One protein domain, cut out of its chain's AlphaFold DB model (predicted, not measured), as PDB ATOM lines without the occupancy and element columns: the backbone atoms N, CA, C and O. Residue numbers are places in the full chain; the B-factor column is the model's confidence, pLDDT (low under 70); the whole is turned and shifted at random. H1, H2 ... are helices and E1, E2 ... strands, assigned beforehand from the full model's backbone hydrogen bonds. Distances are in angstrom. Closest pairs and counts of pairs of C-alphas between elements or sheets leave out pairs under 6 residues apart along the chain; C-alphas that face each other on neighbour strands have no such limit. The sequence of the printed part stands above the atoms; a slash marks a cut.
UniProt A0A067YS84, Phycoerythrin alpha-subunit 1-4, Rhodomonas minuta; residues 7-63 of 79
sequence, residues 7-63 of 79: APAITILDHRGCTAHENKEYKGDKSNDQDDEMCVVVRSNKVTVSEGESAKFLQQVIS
ATOM      1  N   ALA A   7      48.900 -35.690 293.147       98.25
ATOM      2  CA  ALA A   7      47.617 -35.040 293.359       98.25
ATOM      3  C   ALA A   7      46.465 -36.039 293.147       98.25
ATOM      4  O   ALA A   7      46.651 -37.047 292.454       98.25
ATOM      5  N   PRO A   8      45.281 -35.789 293.733       98.31
ATOM      6  CA  PRO A   8      44.078 -36.554 293.425       98.31
ATOM      7  C   PRO A   8      43.649 -36.337 291.967       98.31
ATOM      8  O   PRO A   8      43.320 -35.225 291.566       98.31
ATOM      9  N   ALA A   9      43.638 -37.407 291.180       98.12
ATOM     10  CA  ALA A   9      42.970 -37.486 289.890       98.12
ATOM     11  C   ALA A   9      41.573 -38.073 290.115       98.12
ATOM     12  O   ALA A   9      41.449 -39.199 290.607       98.12
ATOM     13  N   ILE A  10      40.548 -37.292 289.780       98.06
ATOM     14  CA  ILE A  10      39.141 -37.630 290.002       98.06
ATOM     15  C   ILE A  10      38.488 -37.884 288.647       98.06
ATOM     16  O   ILE A  10      38.601 -37.067 287.735       98.06
ATOM     17  N   THR A  11      37.795 -39.010 288.524       97.31
ATOM     18  CA  THR A  11      36.940 -39.315 287.378       97.31
ATOM     19  C   THR A  11      35.525 -39.544 287.883       97.31
ATOM     20  O   THR A  11      35.307 -40.410 288.730       97.31
ATOM     21  N   ILE A  12      34.586 -38.746 287.375       96.88
ATOM     22  CA  ILE A  12      33.158 -38.886 287.653       96.88
ATOM     23  C   ILE A  12      32.548 -39.669 286.500       96.88
ATOM     24  O   ILE A  12      32.582 -39.213 285.357       96.88
ATOM     25  N   LEU A  13      32.044 -40.857 286.804       96.38
ATOM     26  CA  LEU A  13      31.398 -41.749 285.856       96.38
ATOM     27  C   LEU A  13      29.899 -41.697 286.140       96.38
ATOM     28  O   LEU A  13      29.416 -42.412 287.008       96.38
ATOM     29  N   ASP A  14      29.182 -40.814 285.453       96.44
ATOM     30  CA  ASP A  14      27.722 -40.887 285.359       96.44
ATOM     31  C   ASP A  14      27.392 -41.678 284.096       96.44
ATOM     32  O   ASP A  14      27.359 -41.131 282.992       96.44
ATOM     33  N   HIS A  15      27.282 -42.996 284.247       96.88
ATOM     34  CA  HIS A  15      27.124 -43.929 283.138       96.88
ATOM     35  C   HIS A  15      25.719 -44.543 283.095       96.88
ATOM     36  O   HIS A  15      25.544 -45.636 282.554       96.88
ATOM     37  N   ARG A  16      24.710 -43.834 283.618       96.06
ATOM     38  CA  ARG A  16      23.305 -44.257 283.545       96.06
ATOM     39  C   ARG A  16      22.900 -44.533 282.094       96.06
ATOM     40  O   ARG A  16      23.030 -43.670 281.225       96.06
ATOM     41  N   GLY A  17      22.430 -45.750 281.823       93.94
ATOM     42  CA  GLY A  17      22.039 -46.224 280.494       93.94
ATOM     43  C   GLY A  17      23.196 -46.633 279.574       93.94
ATOM     44  O   GLY A  17      22.955 -46.975 278.414       93.94
ATOM     45  N   CYS A  18      24.447 -46.617 280.043       94.06
ATOM     46  CA  CYS A  18      25.582 -47.053 279.236       94.06
ATOM     47  C   CYS A  18      25.635 -48.583 279.142       94.06
ATOM     48  O   CYS A  18      25.776 -49.282 280.141       94.06
ATOM     49  N   THR A  19      25.585 -49.113 277.920       92.94
ATOM     50  CA  THR A  19      25.591 -50.563 277.654       92.94
ATOM     51  C   THR A  19      26.967 -51.112 277.267       92.94
ATOM     52  O   THR A  19      27.116 -52.312 277.052       92.94
ATOM     53  N   ALA A  20      27.985 -50.252 277.167       92.12
ATOM     54  CA  ALA A  20      29.315 -50.628 276.686       92.12
ATOM     55  C   ALA A  20      30.203 -51.303 277.752       92.12
ATOM     56  O   ALA A  20      31.286 -51.787 277.422       92.12
ATOM     57  N   HIS A  21      29.789 -51.321 279.022       84.56
ATOM     58  CA  HIS A  21      30.576 -51.866 280.131       84.56
ATOM     59  C   HIS A  21      29.692 -52.397 281.269       84.56
ATOM     60  O   HIS A  21      28.527 -52.040 281.395       84.56
ATOM     61  N   GLU A  22      30.276 -53.219 282.143       85.81
ATOM     62  CA  GLU A  22      29.559 -53.957 283.197       85.81
ATOM     63  C   GLU A  22      29.519 -53.259 284.575       85.81
ATOM     64  O   GLU A  22      28.989 -53.848 285.511       85.81
ATOM     65  N   ASN A  23      30.096 -52.057 284.736       86.50
ATOM     66  CA  ASN A  23      30.186 -51.329 286.022       86.50
ATOM     67  C   ASN A  23      30.752 -52.189 287.168       86.50
ATOM     68  O   ASN A  23      30.100 -52.433 288.180       86.50
ATOM     69  N   LYS A  24      31.982 -52.688 287.005       90.00
ATOM     70  CA  LYS A  24      32.572 -53.692 287.915       90.00
ATOM     71  C   LYS A  24      33.738 -53.184 288.747       90.00
ATOM     72  O   LYS A  24      34.378 -53.969 289.446       90.00
ATOM     73  N   GLU A  25      34.086 -51.914 288.626       90.62
ATOM     74  CA  GLU A  25      35.234 -51.303 289.284       90.62
ATOM     75  C   GLU A  25      34.998 -51.156 290.791       90.62
ATOM     76  O   GLU A  25      35.901 -51.448 291.578       90.62
ATOM     77  N   TYR A  26      33.784 -50.772 291.196       95.69
ATOM     78  CA  TYR A  26      33.366 -50.769 292.594       95.69
ATOM     79  C   TYR A  26      33.094 -52.201 293.069       95.69
ATOM     80  O   TYR A  26      32.486 -53.005 292.364       95.69
ATOM     81  N   LYS A  27      33.615 -52.544 294.250       95.88
ATOM     82  CA  LYS A  27      33.570 -53.905 294.816       95.88
ATOM     83  C   LYS A  27      32.717 -54.009 296.081       95.88
ATOM     84  O   LYS A  27      32.698 -55.075 296.688       95.88
ATOM     85  N   GLY A  28      32.099 -52.907 296.501       95.81
ATOM     86  CA  GLY A  28      31.184 -52.898 297.636       95.81
ATOM     87  C   GLY A  28      29.771 -53.307 297.236       95.81
ATOM     88  O   GLY A  28      29.524 -53.741 296.110       95.81
ATOM     89  N   ASP A  29      28.855 -53.157 298.187       96.75
ATOM     90  CA  ASP A  29      27.463 -53.562 298.022       96.75
ATOM     91  C   ASP A  29      26.722 -52.673 297.024       96.75
ATOM     92  O   ASP A  29      26.970 -51.470 296.936       96.75
ATOM     93  N   LYS A  30      25.781 -53.283 296.300       95.81
ATOM     94  CA  LYS A  30      24.874 -52.573 295.400       95.81
ATOM     95  C   LYS A  30      23.895 -51.701 296.172       95.81
ATOM     96  O   LYS A  30      23.356 -52.139 297.193       95.81
ATOM     97  N   SER A  31      23.602 -50.521 295.640       96.50
ATOM     98  CA  SER A  31      22.520 -49.674 296.147       96.50
ATOM     99  C   SER A  31      21.147 -50.179 295.692       96.50
ATOM    100  O   SER A  31      20.163 -50.009 296.412       96.50
ATOM    101  N   ASN A  32      21.085 -50.883 294.551       95.94
ATOM    102  CA  ASN A  32      19.859 -51.277 293.844       95.94
ATOM    103  C   ASN A  32      19.035 -50.079 293.341       95.94
ATOM    104  O   ASN A  32      17.812 -50.167 293.207       95.94
ATOM    105  N   ASP A  33      19.711 -48.973 293.050       97.12
ATOM    106  CA  ASP A  33      19.162 -47.798 292.381       97.12
ATOM    107  C   ASP A  33      20.147 -47.272 291.319       97.12
ATOM    108  O   ASP A  33      21.047 -47.987 290.879       97.12
ATOM    109  N   GLN A  34      19.967 -46.026 290.873       96.62
ATOM    110  CA  GLN A  34      20.814 -45.417 289.845       96.62
ATOM    111  C   GLN A  34      22.304 -45.338 290.221       96.62
ATOM    112  O   GLN A  34      23.137 -45.191 289.325       96.62
ATOM    113  N   ASP A  35      22.657 -45.413 291.508       96.69
ATOM    114  CA  ASP A  35      24.052 -45.344 291.944       96.69
ATOM    115  C   ASP A  35      24.840 -46.593 291.509       96.69
ATOM    116  O   ASP A  35      26.049 -46.500 291.314       96.69
ATOM    117  N   ASP A  36      24.176 -47.722 291.217       95.44
ATOM    118  CA  ASP A  36      24.809 -48.908 290.614       95.44
ATOM    119  C   ASP A  36      25.337 -48.645 289.182       95.44
ATOM    120  O   ASP A  36      26.125 -49.426 288.638       95.44
ATOM    121  N   GLU A  37      24.918 -47.537 288.561       96.25
ATOM    122  CA  GLU A  37      25.380 -47.070 287.250       96.25
ATOM    123  C   GLU A  37      26.299 -45.842 287.331       96.25
ATOM    124  O   GLU A  37      26.674 -45.265 286.304       96.25
ATOM    125  N   MET A  38      26.670 -45.430 288.544       96.44
ATOM    126  CA  MET A  38      27.512 -44.266 288.780       96.44
ATOM    127  C   MET A  38      28.728 -44.622 289.635       96.44
ATOM    128  O   MET A  38      28.700 -45.499 290.492       96.44
ATOM    129  N   CYS A  39      29.853 -43.946 289.406       96.25
ATOM    130  CA  CYS A  39      31.057 -44.188 290.194       96.25
ATOM    131  C   CYS A  39      31.962 -42.956 290.260       96.25
ATOM    132  O   CYS A  39      32.177 -42.253 289.272       96.25
ATOM    133  N   VAL A  40      32.555 -42.729 291.432       97.56
ATOM    134  CA  VAL A  40      33.625 -41.745 291.623       97.56
ATOM    135  C   VAL A  40      34.939 -42.490 291.802       97.56
ATOM    136  O   VAL A  40      35.171 -43.144 292.817       97.56
ATOM    137  N   VAL A  41      35.829 -42.364 290.823       96.69
ATOM    138  CA  VAL A  41      37.166 -42.959 290.885       96.69
ATOM    139  C   VAL A  41      38.158 -41.894 291.328       96.69
ATOM    140  O   VAL A  41      38.348 -40.891 290.641       96.69
ATOM    141  N   VAL A  42      38.832 -42.131 292.453       97.88
ATOM    142  CA  VAL A  42      39.893 -41.253 292.965       97.88
ATOM    143  C   VAL A  42      41.214 -42.008 292.973       97.88
ATOM    144  O   VAL A  42      41.338 -43.070 293.578       97.88
ATOM    145  N   ARG A  43      42.228 -41.452 292.309       97.81
ATOM    146  CA  ARG A  43      43.596 -41.987 292.309       97.81
ATOM    147  C   ARG A  43      44.569 -40.908 292.751       97.81
ATOM    148  O   ARG A  43      44.433 -39.758 292.363       97.81
ATOM    149  N   SER A  44      45.588 -41.262 293.525       98.25
ATOM    150  CA  SER A  44      46.732 -40.372 293.738       98.25
ATOM    151  C   SER A  44      47.687 -40.582 292.569       98.25
ATOM    152  O   SER A  44      48.302 -41.638 292.491       98.25
ATOM    153  N   ASN A  45      47.801 -39.633 291.645       97.88
ATOM    154  CA  ASN A  45      48.683 -39.748 290.479       97.88
ATOM    155  C   ASN A  45      49.800 -38.711 290.568       97.88
ATOM    156  O   ASN A  45      49.578 -37.600 291.043       97.88
ATOM    157  N   LYS A  46      51.002 -39.054 290.090       98.19
ATOM    158  CA  LYS A  46      52.065 -38.059 289.895       98.19
ATOM    159  C   LYS A  46      51.699 -37.183 288.695       98.19
ATOM    160  O   LYS A  46      51.421 -37.716 287.626       98.19
ATOM    161  N   VAL A  47      51.712 -35.868 288.873       98.00
ATOM    162  CA  VAL A  47      51.431 -34.898 287.808       98.00
ATOM    163  C   VAL A  47      52.720 -34.624 287.036       98.00
ATOM    164  O   VAL A  47      53.737 -34.265 287.628       98.00
ATOM    165  N   THR A  48      52.689 -34.802 285.715       97.94
ATOM    166  CA  THR A  48      53.838 -34.561 284.831       97.94
ATOM    167  C   THR A  48      53.400 -33.882 283.541       97.94
ATOM    168  O   THR A  48      52.345 -34.210 283.005       97.94
ATOM    169  N   VAL A  49      54.242 -32.996 283.013       97.94
ATOM    170  CA  VAL A  49      54.072 -32.334 281.713       97.94
ATOM    171  C   VAL A  49      55.395 -32.463 280.962       97.94
ATOM    172  O   VAL A  49      56.455 -32.308 281.566       97.94
ATOM    173  N   SER A  50      55.349 -32.797 279.673       98.31
ATOM    174  CA  SER A  50      56.558 -32.897 278.852       98.31
ATOM    175  C   SER A  50      57.023 -31.515 278.379       98.31
ATOM    176  O   SER A  50      56.236 -30.570 278.274       98.31
ATOM    177  N   GLU A  51      58.304 -31.392 278.034       98.38
ATOM    178  CA  GLU A  51      58.838 -30.160 277.436       98.38
ATOM    179  C   GLU A  51      58.162 -29.839 276.094       98.38
ATOM    180  O   GLU A  51      57.880 -28.679 275.805       98.38
ATOM    181  N   GLY A  52      57.815 -30.866 275.311       98.44
ATOM    182  CA  GLY A  52      57.085 -30.700 274.052       98.44
ATOM    183  C   GLY A  52      55.696 -30.082 274.241       98.44
ATOM    184  O   GLY A  52      55.340 -29.153 273.519       98.44
ATOM    185  N   GLU A  53      54.923 -30.540 275.232       98.44
ATOM    186  CA  GLU A  53      53.630 -29.919 275.569       98.44
ATOM    187  C   GLU A  53      53.812 -28.498 276.115       98.44
ATOM    188  O   GLU A  53      53.051 -27.592 275.772       98.44
ATOM    189  N   SER A  54      54.876 -28.266 276.887       98.25
ATOM    190  CA  SER A  54      55.212 -26.935 277.406       98.25
ATOM    191  C   SER A  54      55.533 -25.941 276.280       98.25
ATOM    192  O   SER A  54      55.072 -24.800 276.316       98.25
ATOM    193  N   ALA A  55      56.262 -26.370 275.245       98.44
ATOM    194  CA  ALA A  55      56.577 -25.549 274.075       98.44
ATOM    195  C   ALA A  55      55.326 -25.205 273.247       98.44
ATOM    196  O   ALA A  55      55.162 -24.061 272.818       98.44
ATOM    197  N   LYS A  56      54.407 -26.167 273.072       98.12
ATOM    198  CA  LYS A  56      53.109 -25.918 272.420       98.12
ATOM    199  C   LYS A  56      52.283 -24.903 273.202       98.12
ATOM    200  O   LYS A  56      51.725 -23.985 272.606       98.12
ATOM    201  N   PHE A  57      52.228 -25.037 274.527       96.94
ATOM    202  CA  PHE A  57      51.504 -24.087 275.365       96.94
ATOM    203  C   PHE A  57      52.121 -22.687 275.289       96.94
ATOM    204  O   PHE A  57      51.393 -21.713 275.117       96.94
ATOM    205  N   LEU A  58      53.455 -22.573 275.308       97.12
ATOM    206  CA  LEU A  58      54.142 -21.294 275.107       97.12
ATOM    207  C   LEU A  58      53.734 -20.636 273.781       97.12
ATOM    208  O   LEU A  58      53.388 -19.456 273.774       97.12
ATOM    209  N   GLN A  59      53.722 -21.391 272.679       96.56
ATOM    210  CA  GLN A  59      53.286 -20.883 271.375       96.56
ATOM    211  C   GLN A  59      51.844 -20.345 271.411       96.56
ATOM    212  O   GLN A  59      51.556 -19.344 270.759       96.56
ATOM    213  N   GLN A  60      50.950 -20.974 272.183       94.19
ATOM    214  CA  GLN A  60      49.564 -20.517 272.338       94.19
ATOM    215  C   GLN A  60      49.467 -19.195 273.110       94.19
ATOM    216  O   GLN A  60      48.667 -18.335 272.746       94.19
ATOM    217  N   VAL A  61      50.263 -19.018 274.170       93.62
ATOM    218  CA  VAL A  61      50.067 -17.907 275.122       93.62
ATOM    219  C   VAL A  61      50.963 -16.690 274.887       93.62
ATOM    220  O   VAL A  61      50.633 -15.602 275.353       93.62
ATOM    221  N   ILE A  62      52.077 -16.829 274.159       93.69
ATOM    222  CA  ILE A  62      53.116 -15.783 274.056       93.69
ATOM    223  C   ILE A  62      52.649 -14.473 273.401       93.69
ATOM    224  O   ILE A  62      53.241 -13.421 273.636       93.69
ATOM    225  N   SER A  63      51.601 -14.510 272.573       90.81
ATOM    226  CA  SER A  63      51.101 -13.315 271.879       90.81
ATOM    227  C   SER A  63      50.332 -12.373 272.805       90.81
ATOM    228  O   SER A  63      50.224 -11.179 272.519       90.81
TER     229      SER A  63
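AT A GLANCE: This is residues 7 to 63 of the 79 residues of the protein "Phycoerythrin alpha-subunit 1-4" of Rhodomonas minuta (UniProt A0A067YS84). A narrow ribbon of two long antiparallel strands, E1 and E2 side by side, has a wide loop of residues 15 to 33 at one end and a lone helix, H2, reached by a short tail, beyond the other end. The short helix H1 sits between that loop and E2, while residues 27 to 33 of the loop and residues 48 to 63, of which 51 to 61 belong to H2, stick out free of the rest. The printed part has 57 residues, with two named helices and two named strands in the order E1, H1, E2, H2; the one sheet has the order E1 - E2, antiparallel, and the class is mixed, helices and strands. The whole is extended, with a radius of gyration of the C-alphas of 18.0 A and spans of 53 by 23 by 16 A, and the free tail with H2 adds much of its length.

IN THESE COORDINATES: E1 is residues 7 to 14 and measures 22.2 A from first to last C-alpha, beginning at C-alpha 7 at (47.617, -35.040, 293.359). Residues 15 to 33 hold no named element. H1 is residues 34 to 37, 5.5 A long. E2 is residues 38 to 46, 25.3 A long, beginning at C-alpha 38 at (27.512, -44.266, 288.780). H2 is residues 51 to 61, 15.2 A long, and ends at C-alpha 61 at (50.067, -17.907, 275.122).

HOW THE PARTS SIT: E1 and E2 are antiparallel neighbours, with 160 degrees between their N-to-C directions. C-alphas 10 and 42 face each other at 4.7 A, and C-alphas 14 and 38 at 4.8 A. N 9 and O 43 are within hydrogen-bond range at 2.7 A, and so are N 45 and O 7 at 2.9 A. The closest C-alphas of E1 and H1 are those of Asp 14 and Glu 37, 6.9 A apart. H1 is joined to E2 by a tight link with 0 residues between them. H2 is apart from E1 and from H1. In H2 every O i to N i+4 pair is within hydrogen-bond range; H1, with 4 residues, is too short for such a pair.

THE WHOLE: The two C-alphas farthest apart are those of Asn 32 and Ser 63, at 53.8 A. Without the stretches that stand free, the body has 34 residues and spans 32 by 15 by 13 A. The link from E1 to H1, 19 residues, is long, and the link from E2 to H2, 4 residues, is tight. The printed part has no cut. The mean pLDDT of the printed part is 95.8, and no printed residue is under 70.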